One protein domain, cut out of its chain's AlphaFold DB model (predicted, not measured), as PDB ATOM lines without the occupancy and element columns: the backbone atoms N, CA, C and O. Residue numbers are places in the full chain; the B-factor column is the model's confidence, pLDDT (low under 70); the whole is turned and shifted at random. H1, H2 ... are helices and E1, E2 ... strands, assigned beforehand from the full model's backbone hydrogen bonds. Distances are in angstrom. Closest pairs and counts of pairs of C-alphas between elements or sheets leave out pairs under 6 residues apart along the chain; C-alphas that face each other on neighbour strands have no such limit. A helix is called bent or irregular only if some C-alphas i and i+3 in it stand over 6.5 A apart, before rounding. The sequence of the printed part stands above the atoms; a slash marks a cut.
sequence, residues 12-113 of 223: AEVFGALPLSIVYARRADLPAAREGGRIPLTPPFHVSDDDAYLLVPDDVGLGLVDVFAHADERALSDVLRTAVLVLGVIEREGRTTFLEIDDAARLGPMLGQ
ATOM      1  N   ALA A  12      29.140  22.894 -32.632       92.19
ATOM      2  CA  ALA A  12      30.233  23.001 -33.597       92.19
ATOM      3  C   ALA A  12      29.947  22.229 -34.897       92.19
ATOM      4  O   ALA A  12      30.344  22.676 -35.971       92.19
ATOM      5  N   GLU A  13      29.281  21.076 -34.802       90.56
ATOM      6  CA  GLU A  13      28.868  20.280 -35.961       90.56
ATOM      7  C   GLU A  13      27.695  20.940 -36.688       90.56
ATOM      8  O   GLU A  13      27.727  21.014 -37.914       90.56
ATOM      9  N   VAL A  14      26.728  21.491 -35.947       90.81
ATOM     10  CA  VAL A  14      25.581  22.213 -36.521       90.81
ATOM     11  C   VAL A  14      26.036  23.461 -37.278       90.81
ATOM     12  O   VAL A  14      25.814  23.562 -38.480       90.81
ATOM     13  N   PHE A  15      26.733  24.386 -36.611       91.31
ATOM     14  CA  PHE A  15      27.186  25.634 -37.239       91.31
ATOM     15  C   PHE A  15      28.254  25.420 -38.307       91.31
ATOM     16  O   PHE A  15      28.438  26.276 -39.165       91.31
ATOM     17  N   GLY A  16      29.001  24.317 -38.236       86.50
ATOM     18  CA  GLY A  16      29.888  23.941 -39.321       86.50
ATOM     19  C   GLY A  16      29.077  23.589 -40.568       86.50
ATOM     20  O   GLY A  16      29.303  24.136 -41.636       86.50
ATOM     21  N   ALA A  17      28.102  22.696 -40.446       80.81
ATOM     22  CA  ALA A  17      27.454  22.098 -41.608       80.81
ATOM     23  C   ALA A  17      26.586  23.052 -42.458       80.81
ATOM     24  O   ALA A  17      26.143  22.630 -43.529       80.81
ATOM     25  N   LEU A  18      26.337  24.289 -42.011       86.38
ATOM     26  CA  LEU A  18      25.318  25.178 -42.570       86.38
ATOM     27  C   LEU A  18      25.891  26.515 -43.082       86.38
ATOM     28  O   LEU A  18      26.793  27.074 -42.450       86.38
ATOM     29  N   PRO A  19      25.350  27.067 -44.186       88.81
ATOM     30  CA  PRO A  19      25.439  28.500 -44.448       88.81
ATOM     31  C   PRO A  19      24.744  29.274 -43.328       88.81
ATOM     32  O   PRO A  19      23.682  28.880 -42.858       88.81
ATOM     33  N   LEU A  20      25.369  30.363 -42.888       91.19
ATOM     34  CA  LEU A  20      24.860  31.197 -41.808       91.19
ATOM     35  C   LEU A  20      24.433  32.546 -42.360       91.19
ATOM     36  O   LEU A  20      25.284  33.311 -42.820       91.19
ATOM     37  N   SER A  21      23.154  32.881 -42.244       90.44
ATOM     38  CA  SER A  21      22.699  34.242 -42.515       90.44
ATOM     39  C   SER A  21      23.322  35.194 -41.496       90.44
ATOM     40  O   SER A  21      23.272  34.977 -40.279       90.44
ATOM     41  N   ILE A  22      23.954  36.255 -41.983       90.88
ATOM     42  CA  ILE A  22      24.550  37.278 -41.133       90.88
ATOM     43  C   ILE A  22      23.465  38.297 -40.802       90.88
ATOM     44  O   ILE A  22      22.938  38.977 -41.682       90.88
ATOM     45  N   VAL A  23      23.160  38.427 -39.515       91.62
ATOM     46  CA  VAL A  23      22.182  39.395 -39.011       91.62
ATOM     47  C   VAL A  23      22.856  40.379 -38.070       91.62
ATOM     48  O   VAL A  23      23.851  40.070 -37.406       91.62
ATOM     49  N   TYR A  24      22.305  41.585 -37.992       91.75
ATOM     50  CA  TYR A  24      22.890  42.652 -37.194       91.75
ATOM     51  C   TYR A  24      22.090  42.899 -35.926       91.75
ATOM     52  O   TYR A  24      20.860  42.881 -35.923       91.75
ATOM     53  N   ALA A  25      22.802  43.178 -34.843       92.62
ATOM     54  CA  ALA A  25      22.216  43.619 -33.589       92.62
ATOM     55  C   ALA A  25      23.103  44.691 -32.966       92.62
ATOM     56  O   ALA A  25      24.309  44.762 -33.229       92.62
ATOM     57  N   ARG A  26      22.530  45.518 -32.091       92.69
ATOM     58  CA  ARG A  26      23.333  46.511 -31.376       92.69
ATOM     59  C   ARG A  26      24.369  45.785 -30.534       92.69
ATOM     60  O   ARG A  26      24.058  44.823 -29.830       92.69
ATOM     61  N   ARG A  27      25.592  46.310 -30.501       91.94
ATOM     62  CA  ARG A  27      26.688  45.751 -29.689       91.94
ATOM     63  C   ARG A  27      26.304  45.498 -28.223       91.94
ATOM     64  O   ARG A  27      26.791  44.547 -27.619       91.94
ATOM     65  N   ALA A  28      25.441  46.345 -27.657       93.06
ATOM     66  CA  ALA A  28      24.958  46.228 -26.283       93.06
ATOM     67  C   ALA A  28      24.029  45.021 -26.043       93.06
ATOM     68  O   ALA A  28      23.926  44.573 -24.904       93.06
ATOM     69  N   ASP A  29      23.399  44.488 -27.093       94.44
ATOM     70  CA  ASP A  29      22.454  43.369 -27.015       94.44
ATOM     71  C   ASP A  29      23.164  42.004 -27.181       94.44
ATOM     72  O   ASP A  29      22.673  40.981 -26.708       94.44
ATOM     73  N   LEU A  30      24.369  41.968 -27.769       92.19
ATOM     74  CA  LEU A  30      25.135  40.728 -27.987       92.19
ATOM     75  C   LEU A  30      25.534  39.959 -26.713       92.19
ATOM     76  O   LEU A  30      25.612  38.731 -26.772       92.19
ATOM     77  N   PRO A  31      25.829  40.598 -25.563       92.00
ATOM     78  CA  PRO A  31      26.010  39.870 -24.313       92.00
ATOM     79  C   PRO A  31      24.769  39.066 -23.918       92.00
ATOM     80  O   PRO A  31      24.925  37.901 -23.573       92.00
ATOM     81  N   ALA A  32      23.573  39.653 -24.040       90.44
ATOM     82  CA  ALA A  32      22.316  38.969 -23.746       90.44
ATOM     83  C   ALA A  32      22.065  37.829 -24.739       90.44
ATOM     84  O   ALA A  32      21.714  36.734 -24.325       90.44
ATOM     85  N   ALA A  33      22.379  38.035 -26.023       92.25
ATOM     86  CA  ALA A  33      22.257  36.993 -27.042       92.25
ATOM     87  C   ALA A  33      23.009  35.694 -26.686       92.25
ATOM     88  O   ALA A  33      22.565  34.598 -27.003       92.25
ATOM     89  N   ARG A  34      24.149  35.806 -25.991       90.81
ATOM     90  CA  ARG A  34      24.970  34.656 -25.563       90.81
ATOM     91  C   ARG A  34      24.379  33.887 -24.388       90.81
ATOM     92  O   ARG A  34      24.820  32.773 -24.128       90.81
ATOM     93  N   GLU A  35      23.485  34.515 -23.640       90.25
ATOM     94  CA  GLU A  35      22.781  33.912 -22.508       90.25
ATOM     95  C   GLU A  35      21.440  33.299 -22.951       90.25
ATOM     96  O   GLU A  35      20.763  32.674 -22.137       90.25
ATOM     97  N   GLY A  36      21.091  33.446 -24.234       89.06
ATOM     98  CA  GLY A  36      19.802  33.068 -24.802       89.06
ATOM     99  C   GLY A  36      18.739  34.158 -24.646       89.06
ATOM    100  O   GLY A  36      18.995  35.259 -24.149       89.06
ATOM    101  N   GLY A  37      17.516  33.849 -25.075       89.56
ATOM    102  CA  GLY A  37      16.369  34.751 -24.965       89.56
ATOM    103  C   GLY A  37      16.124  35.575 -26.225       89.56
ATOM    104  O   GLY A  37      16.394  35.132 -27.330       89.56
ATOM    105  N   ARG A  38      15.552  36.772 -26.073       94.44
ATOM    106  CA  ARG A  38      15.002  37.539 -27.198       94.44
ATOM    107  C   ARG A  38      15.726  38.864 -27.379       94.44
ATOM    108  O   ARG A  38      15.721  39.693 -26.466       94.44
ATOM    109  N   ILE A  39      16.297  39.093 -28.561       95.19
ATOM    110  CA  ILE A  39      16.990  40.349 -28.891       95.19
ATOM    111  C   ILE A  39      16.367  41.031 -30.115       95.19
ATOM    112  O   ILE A  39      15.873  40.342 -31.004       95.19
ATOM    113  N   PRO A  40      16.383  42.372 -30.202       94.81
ATOM    114  CA  PRO A  40      15.988  43.071 -31.420       94.81
ATOM    115  C   PRO A  40      17.087  42.980 -32.490       94.81
ATOM    116  O   PRO A  40      18.274  43.103 -32.178       94.81
ATOM    117  N   LEU A  41      16.680  42.840 -33.752       92.44
ATOM    118  CA  LEU A  41      17.571  42.881 -34.913       92.44
ATOM    119  C   LEU A  41      17.547  44.254 -35.601       92.44
ATOM    120  O   LEU A  41      16.530  44.958 -35.606       92.44
ATOM    121  N   THR A  42      18.668  44.610 -36.225       90.00
ATOM    122  CA  THR A  42      18.864  45.837 -37.006       90.00
ATOM    123  C   THR A  42      18.893  45.496 -38.505       90.00
ATOM    124  O   THR A  42      19.759  44.731 -38.914       90.00
ATOM    125  N   PRO A  43      17.981  46.036 -39.341       83.56
ATOM    126  CA  PRO A  43      18.015  45.842 -40.798       83.56
ATOM    127  C   PRO A  43      19.291  46.411 -41.460       83.56
ATOM    128  O   PRO A  43      19.892  47.326 -40.890       83.56
ATOM    129  N   PRO A  44      19.656  45.979 -42.684       77.81
ATOM    130  CA  PRO A  44      18.965  44.998 -43.522       77.81
ATOM    131  C   PRO A  44      19.284  43.559 -43.105       77.81
ATOM    132  O   PRO A  44      20.373  43.267 -42.627       77.81
ATOM    133  N   PHE A  45      18.314  42.671 -43.279       72.06
ATOM    134  CA  PHE A  45      18.498  41.224 -43.214       72.06
ATOM    135  C   PHE A  45      17.355  40.576 -43.999       72.06
ATOM    136  O   PHE A  45      16.235  41.106 -44.043       72.06
ATOM    137  N   HIS A  46      17.632  39.450 -44.637       68.19
ATOM    138  CA  HIS A  46      16.596  38.562 -45.143       68.19
ATOM    139  C   HIS A  46      16.432  37.418 -44.156       68.19
ATOM    140  O   HIS A  46      17.354  37.056 -43.431       68.19
ATOM    141  N   VAL A  47      15.185  36.994 -44.018       63.22
ATOM    142  CA  VAL A  47      14.765  36.081 -42.970       63.22
ATOM    143  C   VAL A  47      14.311  34.807 -43.641       63.22
ATOM    144  O   VAL A  47      13.413  34.858 -44.484       63.22
ATOM    145  N   SER A  48      14.890  33.692 -43.235       64.31
ATOM    146  CA  SER A  48      14.218  32.407 -43.306       64.31
ATOM    147  C   SER A  48      13.924  31.957 -41.872       64.31
ATOM    148  O   SER A  48      14.610  32.357 -40.926       64.31
ATOM    149  N   ASP A  49      12.782  31.287 -41.711       56.38
ATOM    150  CA  ASP A  49      12.050  31.214 -40.443       56.38
ATOM    151  C   ASP A  49      12.644  30.194 -39.443       56.38
ATOM    152  O   ASP A  49      12.211  30.186 -38.298       56.38
ATOM    153  N   ASP A  50      13.656  29.401 -39.827       58.25
ATOM    154  CA  ASP A  50      14.323  28.397 -38.974       58.25
ATOM    155  C   ASP A  50      15.803  28.209 -39.380       58.25
ATOM    156  O   ASP A  50      16.157  27.208 -40.007       58.25
ATOM    157  N   ASP A  51      16.684  29.157 -39.038       78.56
ATOM    158  CA  ASP A  51      18.090  29.106 -39.467       78.56
ATOM    159  C   ASP A  51      19.122  29.257 -38.346       78.56
ATOM    160  O   ASP A  51      18.858  29.623 -37.198       78.56
ATOM    161  N   ALA A  52      20.360  28.944 -38.719       90.31
ATOM    162  CA  ALA A  52      21.541  29.289 -37.961       90.31
ATOM    163  C   ALA A  52      22.059  30.660 -38.417       90.31
ATOM    164  O   ALA A  52      22.296  30.894 -39.601       90.31
ATOM    165  N   TYR A  53      22.289  31.560 -37.467       92.94
ATOM    166  CA  TYR A  53      22.663  32.943 -37.738       92.94
ATOM    167  C   TYR A  53      24.051  33.276 -37.202       92.94
ATOM    168  O   TYR A  53      24.466  32.820 -36.130       92.94
ATOM    169  N   LEU A  54      24.745  34.162 -37.912       94.31
ATOM    170  CA  LEU A  54      25.917  34.864 -37.407       94.31
ATOM    171  C   LEU A  54      25.518  36.294 -37.019       94.31
ATOM    172  O   LEU A  54      25.382  37.169 -37.870       94.31
ATOM    173  N   LEU A  55      25.363  36.547 -35.722       94.06
ATOM    174  CA  LEU A  55      25.070  37.877 -35.193       94.06
ATOM    175  C   LEU A  55      26.344  38.709 -35.141       94.06
ATOM    176  O   LEU A  55      27.285  38.378 -34.408       94.06
ATOM    177  N   VAL A  56      26.336  39.831 -35.849       93.38
ATOM    178  CA  VAL A  56      27.440  40.795 -35.891       93.38
ATOM    179  C   VAL A  56      26.968  42.133 -35.307       93.38
ATOM    180  O   VAL A  56      25.817  42.521 -35.519       93.38
ATOM    181  N   PRO A  57      27.817  42.863 -34.553       91.00
ATOM    182  CA  PRO A  57      27.496  44.225 -34.138       91.00
ATOM    183  C   PRO A  57      27.122  45.105 -35.339       91.00
ATOM    184  O   PRO A  57      27.866  45.128 -36.312       91.00
ATOM    185  N   ASP A  58      26.027  45.856 -35.278       89.31
ATOM    186  CA  ASP A  58      25.581  46.749 -36.363       89.31
ATOM    187  C   ASP A  58      26.586  47.860 -36.719       89.31
ATOM    188  O   ASP A  58      26.708  48.244 -37.882       89.31
ATOM    189  N   ASP A  59      27.368  48.317 -35.740       84.75
ATOM    190  CA  ASP A  59      28.460  49.281 -35.913       84.75
ATOM    191  C   ASP A  59      29.662  48.745 -36.718       84.75
ATOM    192  O   ASP A  59      30.507  49.532 -37.146       84.75
ATOM    193  N   VAL A  60      29.731  47.429 -36.944       76.56
ATOM    194  CA  VAL A  60      30.748  46.763 -37.779       76.56
ATOM    195  C   VAL A  60      30.114  46.058 -38.979       76.56
ATOM    196  O   VAL A  60      30.686  46.040 -40.065       76.56
ATOM    197  N   GLY A  61      28.927  45.484 -38.790       61.59
ATOM    198  CA  GLY A  61      28.265  44.567 -39.706       61.59
ATOM    199  C   GLY A  61      27.879  45.191 -41.041       61.59
ATOM    200  O   GLY A  61      28.099  44.563 -42.071       61.59
ATOM    201  N   LEU A  62      27.449  46.459 -41.049       61.16
ATOM    202  CA  LEU A  62      27.171  47.197 -42.292       61.16
ATOM    203  C   LEU A  62      28.416  47.399 -43.174       61.16
ATOM    204  O   LEU A  62      28.282  47.720 -44.348       61.16
ATOM    205  N   GLY A  63      29.613  47.212 -42.613       75.94
ATOM    206  CA  GLY A  63      30.885  47.276 -43.319       75.94
ATOM    207  C   GLY A  63      31.621  45.941 -43.348       75.94
ATOM    208  O   GLY A  63      32.819  45.951 -43.595       75.94
ATOM    209  N   LEU A  64      30.985  44.792 -43.077       85.06
ATOM    210  CA  LEU A  64      31.717  43.516 -43.061       85.06
ATOM    211  C   LEU A  64      32.361  43.225 -44.426       85.06
ATOM    212  O   LEU A  64      33.525  42.838 -44.481       85.06
ATOM    213  N   VAL A  65      31.652  43.498 -45.523       85.12
ATOM    214  CA  VAL A  65      32.222  43.433 -46.878       85.12
ATOM    215  C   VAL A  65      33.399  44.403 -47.027       85.12
ATOM    216  O   VAL A  65      34.434  44.015 -47.562       85.12
ATOM    217  N   ASP A  66      33.314  45.617 -46.475       86.62
ATOM    218  CA  ASP A  66      34.427  46.576 -46.479       86.62
ATOM    219  C   ASP A  66      35.626  46.094 -45.652       86.62
ATOM    220  O   ASP A  66      36.770  46.305 -46.059       86.62
ATOM    221  N   VAL A  67      35.397  45.420 -44.521       88.62
ATOM    222  CA  VAL A  67      36.454  44.794 -43.710       88.62
ATOM    223  C   VAL A  67      37.232  43.794 -44.559       88.62
ATOM    224  O   VAL A  67      38.466  43.787 -44.527       88.62
ATOM    225  N   PHE A  68      36.529  42.993 -45.363       91.50
ATOM    226  CA  PHE A  68      37.168  42.082 -46.301       91.50
ATOM    227  C   PHE A  68      37.863  42.809 -47.451       91.50
ATOM    228  O   PHE A  68      39.040  42.562 -47.709       91.50
ATOM    229  N   ALA A  69      37.168  43.728 -48.121       87.25
ATOM    230  CA  ALA A  69      37.674  44.444 -49.289       87.25
ATOM    231  C   ALA A  69      38.954  45.245 -48.995       87.25
ATOM    232  O   ALA A  69      39.823  45.356 -49.864       87.25
ATOM    233  N   HIS A  70      39.094  45.763 -47.771       89.19
ATOM    234  CA  HIS A  70      40.252  46.545 -47.330       89.19
ATOM    235  C   HIS A  70      41.266  45.746 -46.500       89.19
ATOM    236  O   HIS A  70      42.232  46.332 -46.008       89.19
ATOM    237  N   ALA A  71      41.068  44.432 -46.345       89.44
ATOM    238  CA  ALA A  71      41.905  43.563 -45.520       89.44
ATOM    239  C   ALA A  71      42.116  44.098 -44.084       89.44
ATOM    240  O   ALA A  71      43.224  44.046 -43.543       89.44
ATOM    241  N   ASP A  72      41.062  44.631 -43.452       91.25
ATOM    242  CA  ASP A  72      41.146  45.206 -42.104       91.25
ATOM    243  C   ASP A  72      41.184  44.102 -41.034       91.25
ATOM    244  O   ASP A  72      40.173  43.685 -40.463       91.25
ATOM    245  N   GLU A  73      42.395  43.634 -40.734       91.00
ATOM    246  CA  GLU A  73      42.646  42.613 -39.711       91.00
ATOM    247  C   GLU A  73      42.119  43.006 -38.326       91.00
ATOM    248  O   GLU A  73      41.689  42.146 -37.549       91.00
ATOM    249  N   ARG A  74      42.147  44.300 -37.989       90.44
ATOM    250  CA  ARG A  74      41.722  44.776 -36.672       90.44
ATOM    251  C   ARG A  74      40.207  44.720 -36.551       90.44
ATOM    252  O   ARG A  74      39.712  44.276 -35.512       90.44
ATOM    253  N   ALA A  75      39.495  45.163 -37.580       89.75
ATOM    254  CA  ALA A  75      38.043  45.077 -37.621       89.75
ATOM    255  C   ALA A  75      37.584  43.614 -37.639       89.75
ATOM    256  O   ALA A  75      36.737  43.242 -36.827       89.75
ATOM    257  N   LEU A  76      38.222  42.750 -38.442       91.31
ATOM    258  CA  LEU A  76      37.924  41.314 -38.437       91.31
ATOM    259  C   LEU A  76      38.168  40.690 -37.053       91.31
ATOM    260  O   LEU A  76      37.344  39.924 -36.559       91.31
ATOM    261  N   SER A  77      39.259  41.055 -36.375       91.38
ATOM    262  CA  SER A  77      39.527  40.605 -35.004       91.38
ATOM    263  C   SER A  77      38.439  41.042 -34.012       91.38
ATOM    264  O   SER A  77      38.077  40.271 -33.115       91.38
ATOM    265  N   ASP A  78      37.882  42.249 -34.167       90.00
ATOM    266  CA  ASP A  78      36.750  42.695 -33.348       90.00
ATOM    267  C   ASP A  78      35.489  41.868 -33.623       90.00
ATOM    268  O   ASP A  78      34.840  41.437 -32.663       90.00
ATOM    269  N   VAL A  79      35.193  41.558 -34.892       90.25
ATOM    270  CA  VAL A  79      34.092  40.654 -35.274       90.25
ATOM    271  C   VAL A  79      34.270  39.296 -34.603       90.25
ATOM    272  O   VAL A  79      33.394  38.867 -33.860       90.25
ATOM    273  N   LEU A  80      35.429  38.649 -34.745       91.06
ATOM    274  CA  LEU A  80      35.685  37.318 -34.167       91.06
ATOM    275  C   LEU A  80      35.510  37.265 -32.639       91.06
ATOM    276  O   LEU A  80      35.142  36.229 -32.078       91.06
ATOM    277  N   ARG A  81      35.780  38.379 -31.949       91.06
ATOM    278  CA  ARG A  81      35.644  38.500 -30.490       91.06
ATOM    279  C   ARG A  81      34.206  38.761 -30.039       91.06
ATOM    280  O   ARG A  81      33.840  38.429 -28.904       91.06
ATOM    281  N   THR A  82      33.418  39.429 -30.872       91.50
ATOM    282  CA  THR A  82      32.114  39.977 -30.482       91.50
ATOM    283  C   THR A  82      30.957  39.183 -31.054       91.50
ATOM    284  O   THR A  82      29.986  38.970 -30.324       91.50
ATOM    285  N   ALA A  83      31.107  38.675 -32.272       94.38
ATOM    286  CA  ALA A  83      30.084  37.943 -32.984       94.38
ATOM    287  C   ALA A  83      29.647  36.672 -32.250       94.38
ATOM    288  O   ALA A  83      30.413  36.030 -31.510       94.38
ATOM    289  N   VAL A  84      28.380  36.340 -32.454       96.12
ATOM    290  CA  VAL A  84      27.686  35.245 -31.781       96.12
ATOM    291  C   VAL A  84      27.032  34.381 -32.847       96.12
ATOM    292  O   VAL A  84      26.348  34.890 -33.722       96.12
ATOM    293  N   LEU A  85      27.277  33.083 -32.781       96.19
ATOM    294  CA  LEU A  85      26.566  32.069 -33.542       96.19
ATOM    295  C   LEU A  85      25.296  31.730 -32.787       96.19
ATOM    296  O   LEU A  85      25.369  31.533 -31.573       96.19
ATOM    297  N   VAL A  86      24.168  31.683 -33.477       95.25
ATOM    298  CA  VAL A  86      22.858  31.512 -32.853       95.25
ATOM    299  C   VAL A  86      22.014  30.529 -33.646       95.25
ATOM    300  O   VAL A  86      21.984  30.606 -34.869       95.25
ATOM    301  N   LEU A  87      21.320  29.639 -32.945       93.44
ATOM    302  CA  LEU A  87      20.140  28.941 -33.446       93.44
ATOM    303  C   LEU A  87      18.917  29.620 -32.849       93.44
ATOM    304  O   LEU A  87      18.910  29.937 -31.653       93.44
ATOM    305  N   GLY A  88      17.909  29.868 -33.669       92.06
ATOM    306  CA  GLY A  88      16.707  30.511 -33.185       92.06
ATOM    307  C   GLY A  88      15.691  30.781 -34.272       92.06
ATOM    308  O   GLY A  88      15.884  30.431 -35.433       92.06
ATOM    309  N   VAL A  89      14.627  31.458 -33.869       91.06
ATOM    310  CA  VAL A  89      13.504  31.808 -34.733       91.06
ATOM    311  C   VAL A  89      13.388  33.317 -34.796       91.06
ATOM    312  O   VAL A  89      13.470  34.023 -33.784       91.06
ATOM    313  N   ILE A  90      13.197  33.834 -36.003       89.44
ATOM    314  CA  ILE A  90      12.982  35.259 -36.191       89.44
ATOM    315  C   ILE A  90      11.492  35.574 -36.089       89.44
ATOM    316  O   ILE A  90      10.661  35.118 -36.868       89.44
ATOM    317  N   GLU A  91      11.157  36.435 -35.136       89.81
ATOM    318  CA  GLU A  91       9.803  36.901 -34.893       89.81
ATOM    319  C   GLU A  91       9.626  38.361 -35.303       89.81
ATOM    320  O   GLU A  91      10.531  39.192 -35.197       89.81
ATOM    321  N   ARG A  92       8.399  38.732 -35.674       89.25
ATOM    322  CA  ARG A  92       8.046  40.125 -35.956       89.25
ATOM    323  C   ARG A  92       6.959  40.627 -35.021       89.25
ATOM    324  O   ARG A  92       5.830  40.147 -35.045       89.25
ATOM    325  N   GLU A  93       7.264  41.695 -34.290       89.69
ATOM    326  CA  GLU A  93       6.312  42.389 -33.426       89.69
ATOM    327  C   GLU A  93       6.175  43.851 -33.872       89.69
ATOM    328  O   GLU A  93       7.018  44.722 -33.631       89.69
ATOM    329  N   GLY A  94       5.095  44.128 -34.606       89.31
ATOM    330  CA  GLY A  94       4.863  45.431 -35.222       89.31
ATOM    331  C   GLY A  94       5.930  45.784 -36.267       89.31
ATOM    332  O   GLY A  94       5.964  45.220 -37.365       89.31
ATOM    333  N   ARG A  95       6.765  46.782 -35.952       88.38
ATOM    334  CA  ARG A  95       7.855  47.266 -36.825       88.38
ATOM    335  C   ARG A  95       9.229  46.729 -36.441       88.38
ATOM    336  O   ARG A  95      10.177  46.992 -37.172       88.38
ATOM    337  N   THR A  96       9.325  46.023 -35.322       90.25
ATOM    338  CA  THR A  96      10.589  45.495 -34.825       90.25
ATOM    339  C   THR A  96      10.633  44.002 -35.097       90.25
ATOM    340  O   THR A  96       9.661  43.287 -34.847       90.25
ATOM    341  N   THR A  97      11.763  43.552 -35.617       91.56
ATOM    342  CA  THR A  97      12.072  42.135 -35.756       91.56
ATOM    343  C   THR A  97      12.947  41.715 -34.586       91.56
ATOM    344  O   THR A  97      13.840  42.462 -34.178       91.56
ATOM    345  N   PHE A  98      12.676  40.538 -34.050       92.81
ATOM    346  CA  PHE A  98      13.386  39.943 -32.937       92.81
ATOM    347  C   PHE A  98      13.935  38.587 -33.342       92.81
ATOM    348  O   PHE A  98      13.336  37.907 -34.164       92.81
ATOM    349  N   LEU A  99      15.048  38.199 -32.739       93.44
ATOM    350  CA  LEU A  99      15.533  36.829 -32.765       93.44
ATOM    351  C   LEU A  99      15.275  36.217 -31.391       93.44
ATOM    352  O   LEU A  99      15.785  36.732 -30.389       93.44
ATOM    353  N   GLU A 100      14.454  35.174 -31.352       94.06
ATOM    354  CA  GLU A 100      14.298  34.294 -30.198       94.06
ATOM    355  C   GLU A 100      15.358  33.196 -30.286       94.06
ATOM    356  O   GLU A 100      15.448  32.492 -31.283       94.06
ATOM    357  N   ILE A 101      16.220  33.129 -29.277       94.62
ATOM    358  CA  ILE A 101      17.459  32.359 -29.289       94.62
ATOM    359  C   ILE A 101      17.269  31.084 -28.482       94.62
ATOM    360  O   ILE A 101      17.098  31.155 -27.259       94.62
ATOM    361  N   ASP A 102      17.402  29.954 -29.166       93.12
ATOM    362  CA  ASP A 102      17.398  28.622 -28.565       93.12
ATOM    363  C   ASP A 102      18.787  28.267 -28.033       93.12
ATOM    364  O   ASP A 102      18.945  27.889 -26.872       93.12
ATOM    365  N   ASP A 103      19.811  28.466 -28.865       93.81
ATOM    366  CA  ASP A 103      21.200  28.156 -28.542       93.81
ATOM    367  C   ASP A 103      22.151  29.219 -29.083       93.81
ATOM    368  O   ASP A 103      21.944  29.798 -30.150       93.81
ATOM    369  N   ALA A 104      23.246  29.456 -28.357       95.44
ATOM    370  CA  ALA A 104      24.231  30.457 -28.734       95.44
ATOM    371  C   ALA A 104      25.670  30.044 -28.416       95.44
ATOM    372  O   ALA A 104      25.976  29.421 -27.398       95.44
ATOM    373  N   ALA A 105      26.598  30.485 -29.263       95.44
ATOM    374  CA  ALA A 105      28.026  30.304 -29.064       95.44
ATOM    375  C   ALA A 105      28.832  31.523 -29.517       95.44
ATOM    376  O   ALA A 105      28.480  32.236 -30.447       95.44
ATOM    377  N   ARG A 106      29.983  31.768 -28.887       94.69
ATOM    378  CA  ARG A 106      30.910  32.810 -29.361       94.69
ATOM    379  C   ARG A 106      31.671  32.304 -30.584       94.69
ATOM    380  O   ARG A 106      32.280  31.237 -30.495       94.69
ATOM    381  N   LEU A 107      31.727  33.102 -31.655       94.19
ATOM    382  CA  LEU A 107      32.382  32.713 -32.911       94.19
ATOM    383  C   LEU A 107      33.845  32.292 -32.703       94.19
ATOM    384  O   LEU A 107      34.208  31.167 -33.027       94.19
ATOM    385  N   GLY A 108      34.683  33.153 -32.111       91.56
ATOM    386  CA  GLY A 108      36.120  32.884 -31.955       91.56
ATOM    387  C   GLY A 108      36.450  31.538 -31.281       91.56
ATOM    388  O   GLY A 108      37.157  30.724 -31.874       91.56
ATOM    389  N   PRO A 109      35.944  31.256 -30.064       92.38
ATOM    390  CA  PRO A 109      36.125  29.953 -29.420       92.38
ATOM    391  C   PRO A 109      35.497  28.779 -30.181       92.38
ATOM    392  O   PRO A 109      36.021  27.668 -30.104       92.38
ATOM    393  N   MET A 110      34.383  29.004 -30.884       94.69
ATOM    394  CA  MET A 110      33.691  27.955 -31.633       94.69
ATOM    395  C   MET A 110      34.468  27.541 -32.884       94.69
ATOM    396  O   MET A 110      34.579  26.346 -33.159       94.69
ATOM    397  N   LEU A 111      35.110  28.492 -33.574       93.06
ATOM    398  CA  LEU A 111      35.961  28.191 -34.723       93.06
ATOM    399  C   LEU A 111      36.994  27.124 -34.376       93.06
ATOM    400  O   LEU A 111      37.158  26.195 -35.148       93.06
ATOM    401  N   GLY A 112      37.639  27.180 -33.207       91.06
ATOM    402  CA  GLY A 112      38.627  26.177 -32.789       91.06
ATOM    403  C   GLY A 112      38.077  24.757 -32.580       91.06
ATOM    404  O   GLY A 112      38.856  23.806 -32.588       91.06
ATOM    405  N   GLN A 113      36.763  24.609 -32.409       93.69
ATOM    406  CA  GLN A 113      36.076  23.333 -32.164       93.69
ATOM    407  C   GLN A 113      35.498  22.725 -33.447       93.69
ATOM    408  O   GLN A 113      35.341  21.509 -33.541       93.69
TER     409      GLN A 113
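What this domain is: This is residues 12 to 113 of the 223 residues of an uncharacterized protein of Myxococcales bacterium (UniProt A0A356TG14). One five-stranded sheet is folded back on itself into two leaves, E1 and E3 facing E5 and E2, with E4 as the hinge; the long hairpin of E4 and E5 is sharply bent and runs out to a tip at one end. At the other end H4 and H5 make a corner beyond the sheet, while H1 and H2 lie over opposite faces and H6 packs on H5. The printed part has 102 residues with six named helices and five named strands, in the order H1 E1 H2 E2 E3 H3 H4 H5 E4 E5 H6. The sheet is mixed, in the order E1 E3 E4 E5 E2, and the class is mixed, helices and strands. The whole is compact, with a radius of gyration of the C-alphas of 12.9 A and spans of 38 by 30 by 23 A.

Where its parts are: H1, residues 12 to 17, begins at C-alpha 12 (30.233, 23.001, -33.597). E1 follows, residues 20 to 25, 15.1 A long, then H2, residues 30 to 33, and E2, residues 37 to 40. E3 is residues 51 to 57, 18.6 A. H3, residues 58 to 61, H4, residues 64 to 69, and H5, residues 73 to 82, 14.2 A, come next. E4, residues 84 to 93, spans 22.6 A from C-alpha 84 (27.686, 35.245, -31.781). E5, residues 96 to 106, spans 24.6 A, and H6, residues 107 to 111, ends at C-alpha 111 (35.961, 28.191, -34.723).

How they stand to each other: The folded sheet, bent back into two leaves that face each other, is strongly twisted. E1 and E3 are parallel, with N 23 and O 54 3.0 A apart. E3 and E4 are antiparallel, with N 53 and O 86 at 2.8 A. E4 bends by 82 degrees at residue 87 and E5 by 87 degrees at residue 103; this hairpin is antiparallel, with N 91 and O 98 at 2.8 A. E5 and E2 are antiparallel, with N 99 and O 39 at 2.9 A. H1 is on the sheet, over E4, at a height of 9.7 A. H2 is on the opposite face, at a height of 6.7 A. H3 and H5 only graze the sheet. H4 and H5 touch only at the corner, the closest C-alphas, of Val 67 and Ala 75, being 6.3 A apart. H5 touches H6, the C-alphas of Leu 80 and Gly 108 being closest at 5.0 A. Every O i to N i+4 pair is within hydrogen-bond range in H1, H4, H5 and H6; H2 and H3 are too short for one.

The domain as a whole: The C-alphas farthest apart, of Gly 94 and Gly 112, are 38.9 A apart. The printed part has no cut and no long link. The mean pLDDT of the printed part is 88.5, with residues 46 to 50 and 61 to 62 under 70.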